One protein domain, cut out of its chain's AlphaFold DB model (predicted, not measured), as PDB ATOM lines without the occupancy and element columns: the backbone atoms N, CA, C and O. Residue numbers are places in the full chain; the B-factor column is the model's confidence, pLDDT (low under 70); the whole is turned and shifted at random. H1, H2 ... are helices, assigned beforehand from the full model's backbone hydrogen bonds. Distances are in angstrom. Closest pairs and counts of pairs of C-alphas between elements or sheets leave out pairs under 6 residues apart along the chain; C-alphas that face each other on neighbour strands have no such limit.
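This is residues 30 to 146 of the 364 residues of an uncharacterized protein of Schizaphis graminum (UniProt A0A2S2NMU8). Two long helices, H2 and H4, run side by side in opposite directions, and the shorter H3 stands crosswise to both, near residues 64 to 68 of H2 and 115 to 119 of H4. From the first residue of H2, residues 30 to 50, with H1, stick out as a free arm, and residues 135 to 146, the end of H4 and the tail after it, stick out too. The printed part has 117 residues with four named helices, in the order H1, H2, H3, H4, and no named strand; its class is all helix. It is extended, with a radius of gyration of the C-alphas of 20.7 A, and flat, spanning 67 by 36 by 19 A.

Begin at H1, residues 30 to 46, which touches no helix. After a tight link comes H2, residues 51 to 74, and H1 and H2 are apart. Look next at H3, residues 86 to 99: it only just touches H2, with 3 pairs of C-alphas within 8 A, the closest being those of Ile 68 and Val 88, 6.9 A apart, and their lines are about perpendicular at 85 degrees. Then find H4, residues 112 to 144: it touches H2, closest at the C-alphas of His 65 and Lys 120, 6.0 A apart, at a shallow tilt of 25 degrees, opposite ways. In H1, H2, H3 and H4 every O i to N i+4 pair is within hydrogen-bond range.

Find C-alpha 30 at (143.916, 104.882, 116.160), where H1 begins its 23.9 A. H2 covers 34.8 A from C-alpha 51 at (137.683, 73.362, 119.071), H3 20.0 A, and H4 47.6 A, ending at C-alpha 144 at (142.328, 86.120, 108.912).

The C-alphas of Gln 30 and Asn 79 are the two farthest apart, 70.2 A. The printed part has no cut, and the links H2 to H3 and H3 to H4 are long. Look for pLDDT under 70 at residues 30 to 48, 74 to 84, 99 to 111 and 140 to 146.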
ATOM      1  N   GLN A  30     144.106 105.985 117.096       46.47
ATOM      2  CA  GLN A  30     143.916 104.882 116.160       46.47
ATOM      3  C   GLN A  30     144.758 103.663 116.560       46.47
ATOM      4  O   GLN A  30     144.269 102.539 116.454       46.47
ATOM      5  N   GLU A  31     145.961 103.878 117.100       47.28
ATOM      6  CA  GLU A  31     146.785 102.828 117.716       47.28
ATOM      7  C   GLU A  31     146.154 102.288 119.008       47.28
ATOM      8  O   GLU A  31     146.063 101.068 119.163       47.28
ATOM      9  N   ASP A  32     145.601 103.158 119.862       53.28
ATOM     10  CA  ASP A  32     144.861 102.748 121.068       53.28
ATOM     11  C   ASP A  32     143.625 101.906 120.726       53.28
ATOM     12  O   ASP A  32     143.393 100.860 121.333       53.28
ATOM     13  N   LYS A  33     142.860 102.293 119.696       55.59
ATOM     14  CA  LYS A  33     141.697 101.516 119.228       55.59
ATOM     15  C   LYS A  33     142.096 100.141 118.705       55.59
ATOM     16  O   LYS A  33     141.393  99.169 118.966       55.59
ATOM     17  N   VAL A  34     143.214 100.032 117.987       55.88
ATOM     18  CA  VAL A  34     143.722  98.738 117.501       55.88
ATOM     19  C   VAL A  34     144.206  97.874 118.666       55.88
ATOM     20  O   VAL A  34     143.935  96.671 118.684       55.88
ATOM     21  N   TYR A  35     144.864  98.464 119.664       59.56
ATOM     22  CA  TYR A  35     145.329  97.747 120.852       59.56
ATOM     23  C   TYR A  35     144.162  97.244 121.709       59.56
ATOM     24  O   TYR A  35     144.148  96.082 122.121       59.56
ATOM     25  N   GLN A  36     143.142  98.082 121.896       59.72
ATOM     26  CA  GLN A  36     141.922  97.757 122.628       59.72
ATOM     27  C   GLN A  36     141.109  96.672 121.909       59.72
ATOM     28  O   GLN A  36     140.746  95.673 122.528       59.72
ATOM     29  N   LEU A  37     140.958  96.773 120.582       60.94
ATOM     30  CA  LEU A  37     140.339  95.727 119.762       60.94
ATOM     31  C   LEU A  37     141.118  94.405 119.852       60.94
ATOM     32  O   LEU A  37     140.529  93.332 119.953       60.94
ATOM     33  N   THR A  38     142.451  94.462 119.858       61.06
ATOM     34  CA  THR A  38     143.307  93.268 119.970       61.06
ATOM     35  C   THR A  38     143.196  92.624 121.352       61.06
ATOM     36  O   THR A  38     143.174  91.395 121.454       61.06
ATOM     37  N   ALA A  39     143.105  93.425 122.414       64.31
ATOM     38  CA  ALA A  39     142.905  92.952 123.779       64.31
ATOM     39  C   ALA A  39     141.518  92.317 123.962       64.31
ATOM     40  O   ALA A  39     141.421  91.232 124.536       64.31
ATOM     41  N   GLU A  40     140.469  92.928 123.410       60.41
ATOM     42  CA  GLU A  40     139.106  92.384 123.411       60.41
ATOM     43  C   GLU A  40     139.016  91.083 122.612       60.41
ATOM     44  O   GLU A  40     138.523  90.076 123.122       60.41
ATOM     45  N   VAL A  41     139.571  91.047 121.395       62.28
ATOM     46  CA  VAL A  41     139.646  89.825 120.582       62.28
ATOM     47  C   VAL A  41     140.421  88.739 121.325       62.28
ATOM     48  O   VAL A  41     139.973  87.595 121.378       62.28
ATOM     49  N   ARG A  42     141.547  89.075 121.965       58.78
ATOM     50  CA  ARG A  42     142.322  88.119 122.767       58.78
ATOM     51  C   ARG A  42     141.524  87.616 123.966       58.78
ATOM     52  O   ARG A  42     141.536  86.413 124.200       58.78
ATOM     53  N   ALA A  43     140.804  88.470 124.686       61.19
ATOM     54  CA  ALA A  43     139.957  88.065 125.811       61.19
ATOM     55  C   ALA A  43     138.807  87.143 125.361       61.19
ATOM     56  O   ALA A  43     138.569  86.102 125.976       61.19
ATOM     57  N   ILE A  44     138.157  87.462 124.236       59.62
ATOM     58  CA  ILE A  44     137.105  86.634 123.624       59.62
ATOM     59  C   ILE A  44     137.661  85.268 123.201       59.62
ATOM     60  O   ILE A  44     137.024  84.240 123.435       59.62
ATOM     61  N   LEU A  45     138.855  85.237 122.604       58.31
ATOM     62  CA  LEU A  45     139.522  83.996 122.206       58.31
ATOM     63  C   LEU A  45     140.003  83.178 123.415       58.31
ATOM     64  O   LEU A  45     139.908  81.955 123.376       58.31
ATOM     65  N   SER A  46     140.455  83.832 124.489       59.62
ATOM     66  CA  SER A  46     140.951  83.186 125.719       59.62
ATOM     67  C   SER A  46     139.834  82.523 126.524       59.62
ATOM     68  O   SER A  46     140.026  81.451 127.089       59.62
ATOM     69  N   ASN A  47     138.644  83.126 126.534       63.81
ATOM     70  CA  ASN A  47     137.458  82.567 127.189       63.81
ATOM     71  C   ASN A  47     136.766  81.484 126.349       63.81
ATOM     72  O   ASN A  47     135.771  80.888 126.775       63.81
ATOM     73  N   ARG A  48     137.259  81.221 125.136       67.44
ATOM     74  CA  ARG A  48     136.624  80.278 124.229       67.44
ATOM     75  C   ARG A  48     137.026  78.849 124.565       67.44
ATOM     76  O   ARG A  48     138.201  78.509 124.647       67.44
ATOM     77  N   LYS A  49     136.026  77.972 124.670       72.00
ATOM     78  CA  LYS A  49     136.250  76.523 124.728       72.00
ATOM     79  C   LYS A  49     136.995  76.060 123.467       72.00
ATOM     80  O   LYS A  49     136.719  76.549 122.362       72.00
ATOM     81  N   SER A  50     137.927  75.121 123.642       74.94
ATOM     82  CA  SER A  50     138.741  74.582 122.548       74.94
ATOM     83  C   SER A  50     137.859  74.031 121.422       74.94
ATOM     84  O   SER A  50     136.686  73.703 121.625       74.94
ATOM     85  N   GLN A  51     138.401  73.955 120.205       75.25
ATOM     86  CA  GLN A  51     137.683  73.362 119.071       75.25
ATOM     87  C   GLN A  51     137.222  71.934 119.383       75.25
ATOM     88  O   GLN A  51     136.076  71.597 119.107       75.25
ATOM     89  N   GLU A  52     138.070  71.149 120.043       77.06
ATOM     90  CA  GLU A  52     137.752  69.796 120.503       77.06
ATOM     91  C   GLU A  52     136.564  69.786 121.471       77.06
ATOM     92  O   GLU A  52     135.604  69.053 121.254       77.06
ATOM     93  N   SER A  53     136.552  70.665 122.482       77.12
ATOM     94  CA  SER A  53     135.410  70.775 123.405       77.12
ATOM     95  C   SER A  53     134.111  71.160 122.684       77.12
ATOM     96  O   SER A  53     133.035  70.666 123.028       77.12
ATOM     97  N   ARG A  54     134.189  72.023 121.663       77.88
ATOM     98  CA  ARG A  54     133.024  72.427 120.857       77.88
ATOM     99  C   ARG A  54     132.508  71.290 119.973       77.88
ATOM    100  O   ARG A  54     131.295  71.129 119.873       77.88
ATOM    101  N   MET A  55     133.402  70.486 119.398       80.00
ATOM    102  CA  MET A  55     133.040  69.287 118.633       80.00
ATOM    103  C   MET A  55     132.382  68.230 119.521       80.00
ATOM    104  O   MET A  55     131.328  67.717 119.165       80.00
ATOM    105  N   LEU A  56     132.934  67.974 120.710       83.44
ATOM    106  CA  LEU A  56     132.326  67.057 121.683       83.44
ATOM    107  C   LEU A  56     130.923  67.513 122.108       83.44
ATOM    108  O   LEU A  56     130.015  66.696 122.219       83.44
ATOM    109  N   THR A  57     130.728  68.822 122.291       82.75
ATOM    110  CA  THR A  57     129.408  69.394 122.607       82.75
ATOM    111  C   THR A  57     128.410  69.175 121.463       82.75
ATOM    112  O   THR A  57     127.267  68.799 121.704       82.75
ATOM    113  N   TYR A  58     128.838  69.374 120.213       84.00
ATOM    114  CA  TYR A  58     128.005  69.129 119.033       84.00
ATOM    115  C   TYR A  58     127.627  67.646 118.892       84.00
ATOM    116  O   TYR A  58     126.449  67.326 118.740       84.00
ATOM    117  N   GLU A  59     128.599  66.740 119.020       85.31
ATOM    118  CA  GLU A  59     128.365  65.290 118.961       85.31
ATOM    119  C   GLU A  59     127.442  64.806 120.086       85.31
ATOM    120  O   GLU A  59     126.568  63.971 119.853       85.31
ATOM    121  N   PHE A  60     127.561  65.380 121.287       86.62
ATOM    122  CA  PHE A  60     126.644  65.102 122.390       86.62
ATOM    123  C   PHE A  60     125.193  65.459 122.035       86.62
ATOM    124  O   PHE A  60     124.306  64.611 122.152       86.62
ATOM    125  N   PHE A  61     124.936  66.679 121.549       85.06
ATOM    126  CA  PHE A  61     123.580  67.098 121.176       85.06
ATOM    127  C   PHE A  61     123.027  66.325 119.975       85.06
ATOM    128  O   PHE A  61     121.828  66.051 119.923       85.06
ATOM    129  N   LYS A  62     123.890  65.926 119.038       86.75
ATOM    130  CA  LYS A  62     123.525  65.088 117.893       86.75
ATOM    131  C   LYS A  62     123.133  63.677 118.330       86.75
ATOM    132  O   LYS A  62     122.102  63.166 117.898       86.75
ATOM    133  N   LYS A  63     123.906  63.071 119.236       86.12
ATOM    134  CA  LYS A  63     123.583  61.770 119.836       86.12
ATOM    135  C   LYS A  63     122.265  61.828 120.609       86.12
ATOM    136  O   LYS A  63     121.421  60.962 120.427       86.12
ATOM    137  N   LEU A  64     122.054  62.883 121.394       84.69
ATOM    138  CA  LEU A  64     120.811  63.096 122.137       84.69
ATOM    139  C   LEU A  64     119.598  63.276 121.208       84.69
ATOM    140  O   LEU A  64     118.543  62.700 121.457       84.69
ATOM    141  N   HIS A  65     119.749  64.028 120.112       85.69
ATOM    142  CA  HIS A  65     118.712  64.162 119.087       85.69
ATOM    143  C   HIS A  65     118.345  62.801 118.474       85.69
ATOM    144  O   HIS A  65     117.163  62.486 118.362       85.69
ATOM    145  N   ASN A  66     119.340  61.973 118.139       84.38
ATOM    146  CA  ASN A  66     119.108  60.628 117.607       84.38
ATOM    147  C   ASN A  66     118.423  59.710 118.629       84.38
ATOM    148  O   ASN A  66     117.512  58.977 118.258       84.38
ATOM    149  N   ASN A  67     118.809  59.772 119.906       83.94
ATOM    150  CA  ASN A  67     118.176  58.979 120.964       83.94
ATOM    151  C   ASN A  67     116.690  59.338 121.120       83.94
ATOM    152  O   ASN A  67     115.851  58.448 121.216       83.94
ATOM    153  N   ILE A  68     116.347  60.627 121.041       83.50
ATOM    154  CA  ILE A  68     114.950  61.088 121.051       83.50
ATOM    155  C   ILE A  68     114.195  60.612 119.807       83.50
ATOM    156  O   ILE A  68     113.033  60.237 119.914       83.50
ATOM    157  N   GLU A  69     114.819  60.600 118.627       81.69
ATOM    158  CA  GLU A  69     114.188  60.042 117.424       81.69
ATOM    159  C   GLU A  69     113.907  58.544 117.553       81.69
ATOM    160  O   GLU A  69     112.818  58.109 117.186       81.69
ATOM    161  N   GLN A  70     114.847  57.774 118.104       78.88
ATOM    162  CA  GLN A  70     114.657  56.345 118.362       78.88
ATOM    163  C   GLN A  70     113.531  56.101 119.372       78.88
ATOM    164  O   GLN A  70     112.681  55.243 119.147       78.88
ATOM    165  N   GLU A  71     113.462  56.910 120.427       79.06
ATOM    166  CA  GLU A  71     112.400  56.814 121.429       79.06
ATOM    167  C   GLU A  71     111.021  57.239 120.887       79.06
ATOM    168  O   GLU A  71     109.987  56.677 121.247       79.06
ATOM    169  N   MET A  72     110.981  58.201 119.959       76.81
ATOM    170  CA  MET A  72     109.750  58.543 119.242       76.81
ATOM    171  C   MET A  72     109.275  57.410 118.325       76.81
ATOM    172  O   MET A  72     108.069  57.247 118.162       76.81
ATOM    173  N   LEU A  73     110.191  56.653 117.712       73.94
ATOM    174  CA  LEU A  73     109.851  55.508 116.860       73.94
ATOM    175  C   LEU A  73     109.317  54.329 117.685       73.94
ATOM    176  O   LEU A  73     108.376  53.668 117.254       73.94
ATOM    177  N   SER A  74     109.856  54.104 118.885       68.56
ATOM    178  CA  SER A  74     109.402  53.030 119.775       68.56
ATOM    179  C   SER A  74     108.048  53.283 120.429       68.56
ATOM    180  O   SER A  74     107.311  52.343 120.681       68.56
ATOM    181  N   GLU A  75     107.686  54.545 120.671       66.19
ATOM    182  CA  GLU A  75     106.348  54.919 121.161       66.19
ATOM    183  C   GLU A  75     105.234  54.677 120.123       66.19
ATOM    184  O   GLU A  75     104.054  54.644 120.475       66.19
ATOM    185  N   VAL A  76     105.588  54.542 118.840       64.81
ATOM    186  CA  VAL A  76     104.641  54.350 117.729       64.81
ATOM    187  C   VAL A  76     104.476  52.867 117.358       64.81
ATOM    188  O   VAL A  76     103.431  52.501 116.821       64.81
ATOM    189  N   ASP A  77     105.458  52.010 117.667       63.47
ATOM    190  CA  ASP A  77     105.444  50.573 117.361       63.47
ATOM    191  C   ASP A  77     105.277  49.710 118.633       63.47
ATOM    192  O   ASP A  77     106.192  49.647 119.458       63.47
ATOM    193  N   PRO A  78     104.148  48.992 118.802       56.59
ATOM    194  CA  PRO A  78     103.875  48.183 119.992       56.59
ATOM    195  C   PRO A  78     104.792  46.956 120.171       56.59
ATOM    196  O   PRO A  78     104.743  46.336 121.231       56.59
ATOM    197  N   ASN A  79     105.629  46.604 119.185       56.38
ATOM    198  CA  ASN A  79     106.598  45.500 119.278       56.38
ATOM    199  C   ASN A  79     108.048  45.964 119.534       56.38
ATOM    200  O   ASN A  79     108.982  45.158 119.472       56.38
ATOM    201  N   SER A  80     108.264  47.253 119.806       53.00
ATOM    202  CA  SER A  80     109.604  47.814 119.984       53.00
ATOM    203  C   SER A  80     110.230  47.436 121.335       53.00
ATOM    204  O   SER A  80     109.634  47.618 122.391       53.00
ATOM    205  N   THR A  81     111.475  46.952 121.315       53.97
ATOM    206  CA  THR A  81     112.296  46.628 122.504       53.97
ATOM    207  C   THR A  81     113.159  47.813 122.968       53.97
ATOM    208  O   THR A  81     114.207  47.628 123.589       53.97
ATOM    209  N   ALA A  82     112.779  49.043 122.615       56.03
ATOM    210  CA  ALA A  82     113.646  50.199 122.793       56.03
ATOM    211  C   ALA A  82     113.898  50.541 124.268       56.03
ATOM    212  O   ALA A  82     112.998  50.592 125.103       56.03
ATOM    213  N   CYS A  83     115.167  50.800 124.567       57.41
ATOM    214  CA  CYS A  83     115.647  51.232 125.868       57.41
ATOM    215  C   CYS A  83     115.347  52.729 126.055       57.41
ATOM    216  O   CYS A  83     115.802  53.546 125.253       57.41
ATOM    217  N   HIS A  84     114.603  53.089 127.105       67.50
ATOM    218  CA  HIS A  84     114.431  54.486 127.507       67.50
ATOM    219  C   HIS A  84     115.771  55.056 127.975       67.50
ATOM    220  O   HIS A  84     116.411  54.499 128.868       67.50
ATOM    221  N   ASP A  85     116.205  56.161 127.366       73.56
ATOM    222  CA  ASP A  85     117.439  56.836 127.758       73.56
ATOM    223  C   ASP A  85     117.189  57.662 129.038       73.56
ATOM    224  O   ASP A  85     116.408  58.623 128.998       73.56
ATOM    225  N   PRO A  86     117.879  57.367 130.160       77.56
ATOM    226  CA  PRO A  86     117.713  58.105 131.414       77.56
ATOM    227  C   PRO A  86     117.949  59.617 131.279       77.56
ATOM    228  O   PRO A  86     117.396  60.412 132.041       77.56
ATOM    229  N   HIS A  87     118.766  60.046 130.309       76.50
ATOM    230  CA  HIS A  87     119.027  61.468 130.067       76.50
ATOM    231  C   HIS A  87     117.863  62.155 129.351       76.50
ATOM    232  O   HIS A  87     117.583  63.322 129.630       76.50
ATOM    233  N   VAL A  88     117.178  61.453 128.446       78.94
ATOM    234  CA  VAL A  88     115.974  61.979 127.789       78.94
ATOM    235  C   VAL A  88     114.841  62.084 128.804       78.94
ATOM    236  O   VAL A  88     114.146  63.098 128.849       78.94
ATOM    237  N   GLU A  89     114.727  61.102 129.692       77.81
ATOM    238  CA  GLU A  89     113.726  61.078 130.754       77.81
ATOM    239  C   GLU A  89     113.901  62.243 131.746       77.81
ATOM    240  O   GLU A  89     112.960  63.000 131.991       77.81
ATOM    241  N   ALA A  90     115.133  62.508 132.191       79.69
ATOM    242  CA  ALA A  90     115.443  63.670 133.026       79.69
ATOM    243  C   ALA A  90     115.167  65.019 132.320       79.69
ATOM    244  O   ALA A  90     114.817  66.014 132.963       79.69
ATOM    245  N   LEU A  91     115.327  65.091 130.993       80.50
ATOM    246  CA  LEU A  91     114.995  66.291 130.214       80.50
ATOM    247  C   LEU A  91     113.484  66.486 130.071       80.50
ATOM    248  O   LEU A  91     113.010  67.623 130.133       80.50
ATOM    249  N   LEU A  92     112.730  65.398 129.916       78.44
ATOM    250  CA  LEU A  92     111.272  65.425 129.933       78.44
ATOM    251  C   LEU A  92     110.751  65.905 131.295       78.44
ATOM    252  O   LEU A  92     109.900  66.792 131.333       78.44
ATOM    253  N   GLU A  93     111.309  65.416 132.405       79.12
ATOM    254  CA  GLU A  93     110.949  65.870 133.758       79.12
ATOM    255  C   GLU A  93     111.216  67.362 133.980       79.12
ATOM    256  O   GLU A  93     110.370  68.071 134.539       79.12
ATOM    257  N   LYS A  94     112.356  67.875 133.498       79.56
ATOM    258  CA  LYS A  94     112.657  69.317 133.547       79.56
ATOM    259  C   LYS A  94     111.654  70.123 132.734       79.56
ATOM    260  O   LYS A  94     111.147  71.127 133.222       79.56
ATOM    261  N   LEU A  95     111.302  69.655 131.539       77.06
ATOM    262  CA  LEU A  95     110.330  70.318 130.673       77.06
ATOM    263  C   LEU A  95     108.910  70.313 131.280       77.06
ATOM    264  O   LEU A  95     108.170  71.294 131.166       77.06
ATOM    265  N   ILE A  96     108.540  69.241 131.985       73.56
ATOM    266  CA  ILE A  96     107.300  69.159 132.773       73.56
ATOM    267  C   ILE A  96     107.353  70.130 133.962       73.56
ATOM    268  O   ILE A  96     106.377  70.820 134.241       73.56
ATOM    269  N   THR A  97     108.486  70.224 134.651       76.56
ATOM    270  CA  THR A  97     108.664  71.134 135.794       76.56
ATOM    271  C   THR A  97     108.607  72.604 135.374       76.56
ATOM    272  O   THR A  97     107.906  73.391 136.004       76.56
ATOM    273  N   GLU A  98     109.269  72.966 134.272       71.31
ATOM    274  CA  GLU A  98     109.235  74.313 133.685       71.31
ATOM    275  C   GLU A  98     107.820  74.720 133.255       71.31
ATOM    276  O   GLU A  98     107.400  75.856 133.458       71.31
ATOM    277  N   SER A  99     107.060  73.789 132.678       68.19
ATOM    278  CA  SER A  99     105.714  74.072 132.169       68.19
ATOM    279  C   SER A  99     104.628  74.115 133.247       68.19
ATOM    280  O   SER A  99     103.626  74.805 133.060       68.19
ATOM    281  N   LYS A 100     104.833  73.453 134.394       66.44
ATOM    282  CA  LYS A 100     103.982  73.593 135.592       66.44
ATOM    283  C   LYS A 100     104.010  75.008 136.188       66.44
ATOM    284  O   LYS A 100     103.096  75.360 136.923       66.44
ATOM    285  N   GLY A 101     105.026  75.814 135.872       61.75
ATOM    286  CA  GLY A 101     105.144  77.210 136.307       61.75
ATOM    287  C   GLY A 101     104.319  78.222 135.499       61.75
ATOM    288  O   GLY A 101     104.366  79.408 135.811       61.75
ATOM    289  N   CYS A 102     103.584  77.797 134.463       55.16
ATOM    290  CA  CYS A 102     102.717  78.665 133.661       55.16
ATOM    291  C   CYS A 102     101.231  78.466 134.010       55.16
ATOM    292  O   CYS A 102     100.768  77.335 134.125       55.16
ATOM    293  N   GLU A 103     100.456  79.558 134.072       52.34
ATOM    294  CA  GLU A 103      99.033  79.578 134.481       52.34
ATOM    295  C   GLU A 103      98.082  78.725 133.605       52.34
ATOM    296  O   GLU A 103      96.967  78.429 134.019       52.34
ATOM    297  N   ASN A 104      98.527  78.249 132.433       57.38
ATOM    298  CA  ASN A 104      97.738  77.457 131.474       57.38
ATOM    299  C   ASN A 104      98.180  75.978 131.382       57.38
ATOM    300  O   ASN A 104      98.228  75.397 130.293       57.38
ATOM    301  N   PHE A 105      98.552  75.354 132.503       56.03
ATOM    302  CA  PHE A 105      98.993  73.955 132.523       56.03
ATOM    303  C   PHE A 105      97.828  72.979 132.273       56.03
ATOM    304  O   PHE A 105      96.914  72.863 133.085       56.03
ATOM    305  N   ASN A 106      97.874  72.229 131.164       58.44
ATOM    306  CA  ASN A 106      96.912  71.163 130.874       58.44
ATOM    307  C   ASN A 106      97.623  69.792 130.804       58.44
ATOM    308  O   ASN A 106      98.360  69.547 129.843       58.44
ATOM    309  N   PRO A 107      97.391  68.875 131.766       58.25
ATOM    310  CA  PRO A 107      98.058  67.569 131.843       58.25
ATOM    311  C   PRO A 107      97.888  66.709 130.582       58.25
ATOM    312  O   PRO A 107      98.784  65.958 130.206       58.25
ATOM    313  N   HIS A 108      96.761  66.852 129.879       55.22
ATOM    314  CA  HIS A 108      96.447  66.060 128.686       55.22
ATOM    315  C   HIS A 108      97.234  66.485 127.431       55.22
ATOM    316  O   HIS A 108      97.249  65.757 126.432       55.22
ATOM    317  N   LEU A 109      97.915  67.638 127.464       54.44
ATOM    318  CA  LEU A 109      98.818  68.079 126.394       54.44
ATOM    319  C   LEU A 109     100.194  67.388 126.459       54.44
ATOM    320  O   LEU A 109     100.897  67.359 125.448       54.44
ATOM    321  N   PHE A 110     100.532  66.751 127.586       60.12
ATOM    322  CA  PHE A 110     101.821  66.099 127.858       60.12
ATOM    323  C   PHE A 110     101.815  64.599 127.536       60.12
ATOM    324  O   PHE A 110     102.279  63.772 128.315       60.12
ATOM    325  N   LYS A 111     101.311  64.213 126.356       69.62
ATOM    326  CA  LYS A 111     101.595  62.864 125.832       69.62
ATOM    327  C   LYS A 111     103.098  62.765 125.535       69.62
ATOM    328  O   LYS A 111     103.629  63.681 124.903       69.62
ATOM    329  N   ARG A 112     103.772  61.680 125.951       73.06
ATOM    330  CA  ARG A 112     105.236  61.486 125.811       73.06
ATOM    331  C   ARG A 112     105.728  61.788 124.395       73.06
ATOM    332  O   ARG A 112     106.603  62.634 124.230       73.06
ATOM    333  N   ILE A 113     105.038  61.282 123.373       75.50
ATOM    334  CA  ILE A 113     105.315  61.595 121.961       75.50
ATOM    335  C   ILE A 113     105.303  63.100 121.603       75.50
ATOM    336  O   ILE A 113     106.128  63.566 120.813       75.50
ATOM    337  N   LYS A 114     104.404  63.903 122.192       75.69
ATOM    338  CA  LYS A 114     104.346  65.360 121.963       75.69
ATOM    339  C   LYS A 114     105.503  66.078 122.658       75.69
ATOM    340  O   LYS A 114     106.045  67.032 122.102       75.69
ATOM    341  N   MET A 115     105.900  65.608 123.840       75.00
ATOM    342  CA  MET A 115     107.039  66.160 124.576       75.00
ATOM    343  C   MET A 115     108.367  65.841 123.887       75.00
ATOM    344  O   MET A 115     109.188  66.739 123.704       75.00
ATOM    345  N   LEU A 116     108.538  64.604 123.420       79.94
ATOM    346  CA  LEU A 116     109.691  64.192 122.622       79.94
ATOM    347  C   LEU A 116     109.784  65.005 121.320       79.94
ATOM    348  O   LEU A 116     110.860  65.484 120.976       79.94
ATOM    349  N   SER A 117     108.657  65.277 120.653       81.88
ATOM    350  CA  SER A 117     108.608  66.155 119.471       81.88
ATOM    351  C   SER A 117     109.060  67.595 119.771       81.88
ATOM    352  O   SER A 117     109.823  68.193 119.005       81.88
ATOM    353  N   LEU A 118     108.653  68.156 120.916       82.88
ATOM    354  CA  LEU A 118     109.090  69.487 121.344       82.88
ATOM    355  C   LEU A 118     110.590  69.515 121.680       82.88
ATOM    356  O   LEU A 118     111.292  70.447 121.277       82.88
ATOM    357  N   LEU A 119     111.084  68.490 122.376       83.69
ATOM    358  CA  LEU A 119     112.493  68.348 122.738       83.69
ATOM    359  C   LEU A 119     113.369  68.174 121.489       83.69
ATOM    360  O   LEU A 119     114.375  68.869 121.341       83.69
ATOM    361  N   LYS A 120     112.918  67.351 120.534       85.50
ATOM    362  CA  LYS A 120     113.521  67.189 119.205       85.50
ATOM    363  C   LYS A 120     113.631  68.525 118.475       85.50
ATOM    364  O   LYS A 120     114.702  68.871 117.980       85.50
ATOM    365  N   LYS A 121     112.554  69.319 118.448       86.31
ATOM    366  CA  LYS A 121     112.557  70.648 117.815       86.31
ATOM    367  C   LYS A 121     113.545  71.607 118.492       86.31
ATOM    368  O   LYS A 121     114.282  72.300 117.794       86.31
ATOM    369  N   ARG A 122     113.594  71.633 119.831       84.12
ATOM    370  CA  ARG A 122     114.557  72.460 120.589       84.12
ATOM    371  C   ARG A 122     116.006  72.056 120.292       84.12
ATOM    372  O   ARG A 122     116.831  72.928 120.033       84.12
ATOM    373  N   LEU A 123     116.304  70.757 120.267       85.75
ATOM    374  CA  LEU A 123     117.644  70.248 119.958       85.75
ATOM    375  C   LEU A 123     118.054  70.510 118.512       85.75
ATOM    376  O   LEU A 123     119.194  70.897 118.270       85.75
ATOM    377  N   LYS A 124     117.128  70.373 117.558       87.62
ATOM    378  CA  LYS A 124     117.384  70.700 116.151       87.62
ATOM    379  C   LYS A 124     117.776  72.169 115.973       87.62
ATOM    380  O   LYS A 124     118.758  72.453 115.295       87.62
ATOM    381  N   ASN A 125     117.055  73.089 116.619       86.75
ATOM    382  CA  ASN A 125     117.397  74.513 116.590       86.75
ATOM    383  C   ASN A 125     118.776  74.771 117.212       86.75
ATOM    384  O   ASN A 125     119.585  75.497 116.644       86.75
ATOM    385  N   MET A 126     119.075  74.133 118.345       84.75
ATOM    386  CA  MET A 126     120.368  74.274 119.015       84.75
ATOM    387  C   MET A 126     121.532  73.761 118.152       84.75
ATOM    388  O   MET A 126     122.568  74.419 118.068       84.75
ATOM    389  N   LEU A 127     121.357  72.621 117.475       87.38
ATOM    390  CA  LEU A 127     122.339  72.079 116.530       87.38
ATOM    391  C   LEU A 127     122.578  73.033 115.356       87.38
ATOM    392  O   LEU A 127     123.734  73.309 115.035       87.38
ATOM    393  N   GLN A 128     121.508  73.585 114.777       87.75
ATOM    394  CA  GLN A 128     121.605  74.567 113.696       87.75
ATOM    395  C   GLN A 128     122.366  75.823 114.142       87.75
ATOM    396  O   GLN A 128     123.267  76.283 113.445       87.75
ATOM    397  N   GLU A 129     122.080  76.355 115.333       85.88
ATOM    398  CA  GLU A 129     122.816  77.510 115.848       85.88
ATOM    399  C   GLU A 129     124.308  77.215 116.076       85.88
ATOM    400  O   GLU A 129     125.158  78.084 115.861       85.88
ATOM    401  N   ILE A 130     124.652  76.010 116.548       83.62
ATOM    402  CA  ILE A 130     126.052  75.597 116.726       83.62
ATOM    403  C   ILE A 130     126.758  75.527 115.365       83.62
ATOM    404  O   ILE A 130     127.886  76.010 115.238       83.62
ATOM    405  N   GLU A 131     126.094  74.979 114.349       84.50
ATOM    406  CA  GLU A 131     126.618  74.868 112.987       84.50
ATOM    407  C   GLU A 131     126.824  76.242 112.339       84.50
ATOM    408  O   GLU A 131     127.923  76.543 111.869       84.50
ATOM    409  N   GLU A 132     125.840  77.139 112.434       85.69
ATOM    410  CA  GLU A 132     125.954  78.518 111.946       85.69
ATOM    411  C   GLU A 132     127.095  79.285 112.636       85.69
ATOM    412  O   GLU A 132     127.853  80.017 111.986       85.69
ATOM    413  N   ARG A 133     127.262  79.112 113.955       81.38
ATOM    414  CA  ARG A 133     128.368  79.723 114.716       81.38
ATOM    415  C   ARG A 133     129.727  79.157 114.301       81.38
ATOM    416  O   ARG A 133     130.697  79.916 114.206       81.38
ATOM    417  N   ASN A 134     129.818  77.853 114.054       79.56
ATOM    418  CA  ASN A 134     131.050  77.213 113.590       79.56
ATOM    419  C   ASN A 134     131.399  77.628 112.154       79.56
ATOM    420  O   ASN A 134     132.564  77.927 111.888       79.56
ATOM    421  N   GLN A 135     130.411  77.752 111.266       80.50
ATOM    422  CA  GLN A 135     130.617  78.222 109.897       80.50
ATOM    423  C   GLN A 135     131.098  79.675 109.863       80.50
ATOM    424  O   GLN A 135     132.089  79.984 109.202       80.50
ATOM    425  N   LYS A 136     130.455  80.568 110.629       78.25
ATOM    426  CA  LYS A 136     130.907  81.963 110.776       78.25
ATOM    427  C   LYS A 136     132.345  82.027 111.274       78.25
ATOM    428  O   LYS A 136     133.141  82.804 110.754       78.25
ATOM    429  N   LEU A 137     132.707  81.183 112.242       72.19
ATOM    430  CA  LEU A 137     134.083  81.123 112.715       72.19
ATOM    431  C   LEU A 137     135.056  80.669 111.626       72.19
ATOM    432  O   LEU A 137     136.101  81.291 111.471       72.19
ATOM    433  N   SER A 138     134.729  79.599 110.902       72.00
ATOM    434  CA  SER A 138     135.563  79.100 109.807       72.00
ATOM    435  C   SER A 138     135.816  80.203 108.774       72.00
ATOM    436  O   SER A 138     136.961  80.479 108.422       72.00
ATOM    437  N   ASN A 139     134.765  80.942 108.406       72.88
ATOM    438  CA  ASN A 139     134.865  82.086 107.502       72.88
ATOM    439  C   ASN A 139     135.787  83.191 108.055       72.88
ATOM    440  O   ASN A 139     136.590  83.745 107.308       72.88
ATOM    441  N   HIS A 140     135.724  83.497 109.357       64.88
ATOM    442  CA  HIS A 140     136.631  84.464 109.988       64.88
ATOM    443  C   HIS A 140     138.086  83.982 110.033       64.88
ATOM    444  O   HIS A 140     138.993  84.790 109.844       64.88
ATOM    445  N   VAL A 141     138.321  82.686 110.248       62.94
ATOM    446  CA  VAL A 141     139.669  82.099 110.207       62.94
ATOM    447  C   VAL A 141     140.247  82.206 108.796       62.94
ATOM    448  O   VAL A 141     141.355  82.713 108.644       62.94
ATOM    449  N   ILE A 142     139.475  81.843 107.768       65.19
ATOM    450  CA  ILE A 142     139.874  81.974 106.356       65.19
ATOM    451  C   ILE A 142     140.133  83.444 105.983       65.19
ATOM    452  O   ILE A 142     141.103  83.758 105.297       65.19
ATOM    453  N   ALA A 143     139.306  84.373 106.470       55.72
ATOM    454  CA  ALA A 143     139.524  85.803 106.263       55.72
ATOM    455  C   ALA A 143     140.799  86.304 106.968       55.72
ATOM    456  O   ALA A 143     141.512  87.140 106.415       55.72
ATOM    457  N   SER A 144     141.117  85.772 108.154       50.56
ATOM    458  CA  SER A 144     142.328  86.120 108.912       50.56
ATOM    459  C   SER A 144     143.621  85.570 108.302       50.56
ATOM    460  O   SER A 144     144.681  86.163 108.484       50.56
ATOM    461  N   THR A 145     143.538  84.476 107.539       47.19
ATOM    462  CA  THR A 145     144.665  83.894 106.792       47.19
ATOM    463  C   THR A 145     144.796  84.452 105.373       47.19
ATOM    464  O   THR A 145     145.701  84.057 104.639       47.19
ATOM    465  N   SER A 146     143.945  85.410 104.989       48.09
ATOM    466  CA  SER A 146     144.060  86.135 103.725       48.09
ATOM    467  C   SER A 146     145.455  86.776 103.578       48.09
ATOM    468  O   SER A 146     146.001  87.301 104.560       48.09
TER     469      SER A 146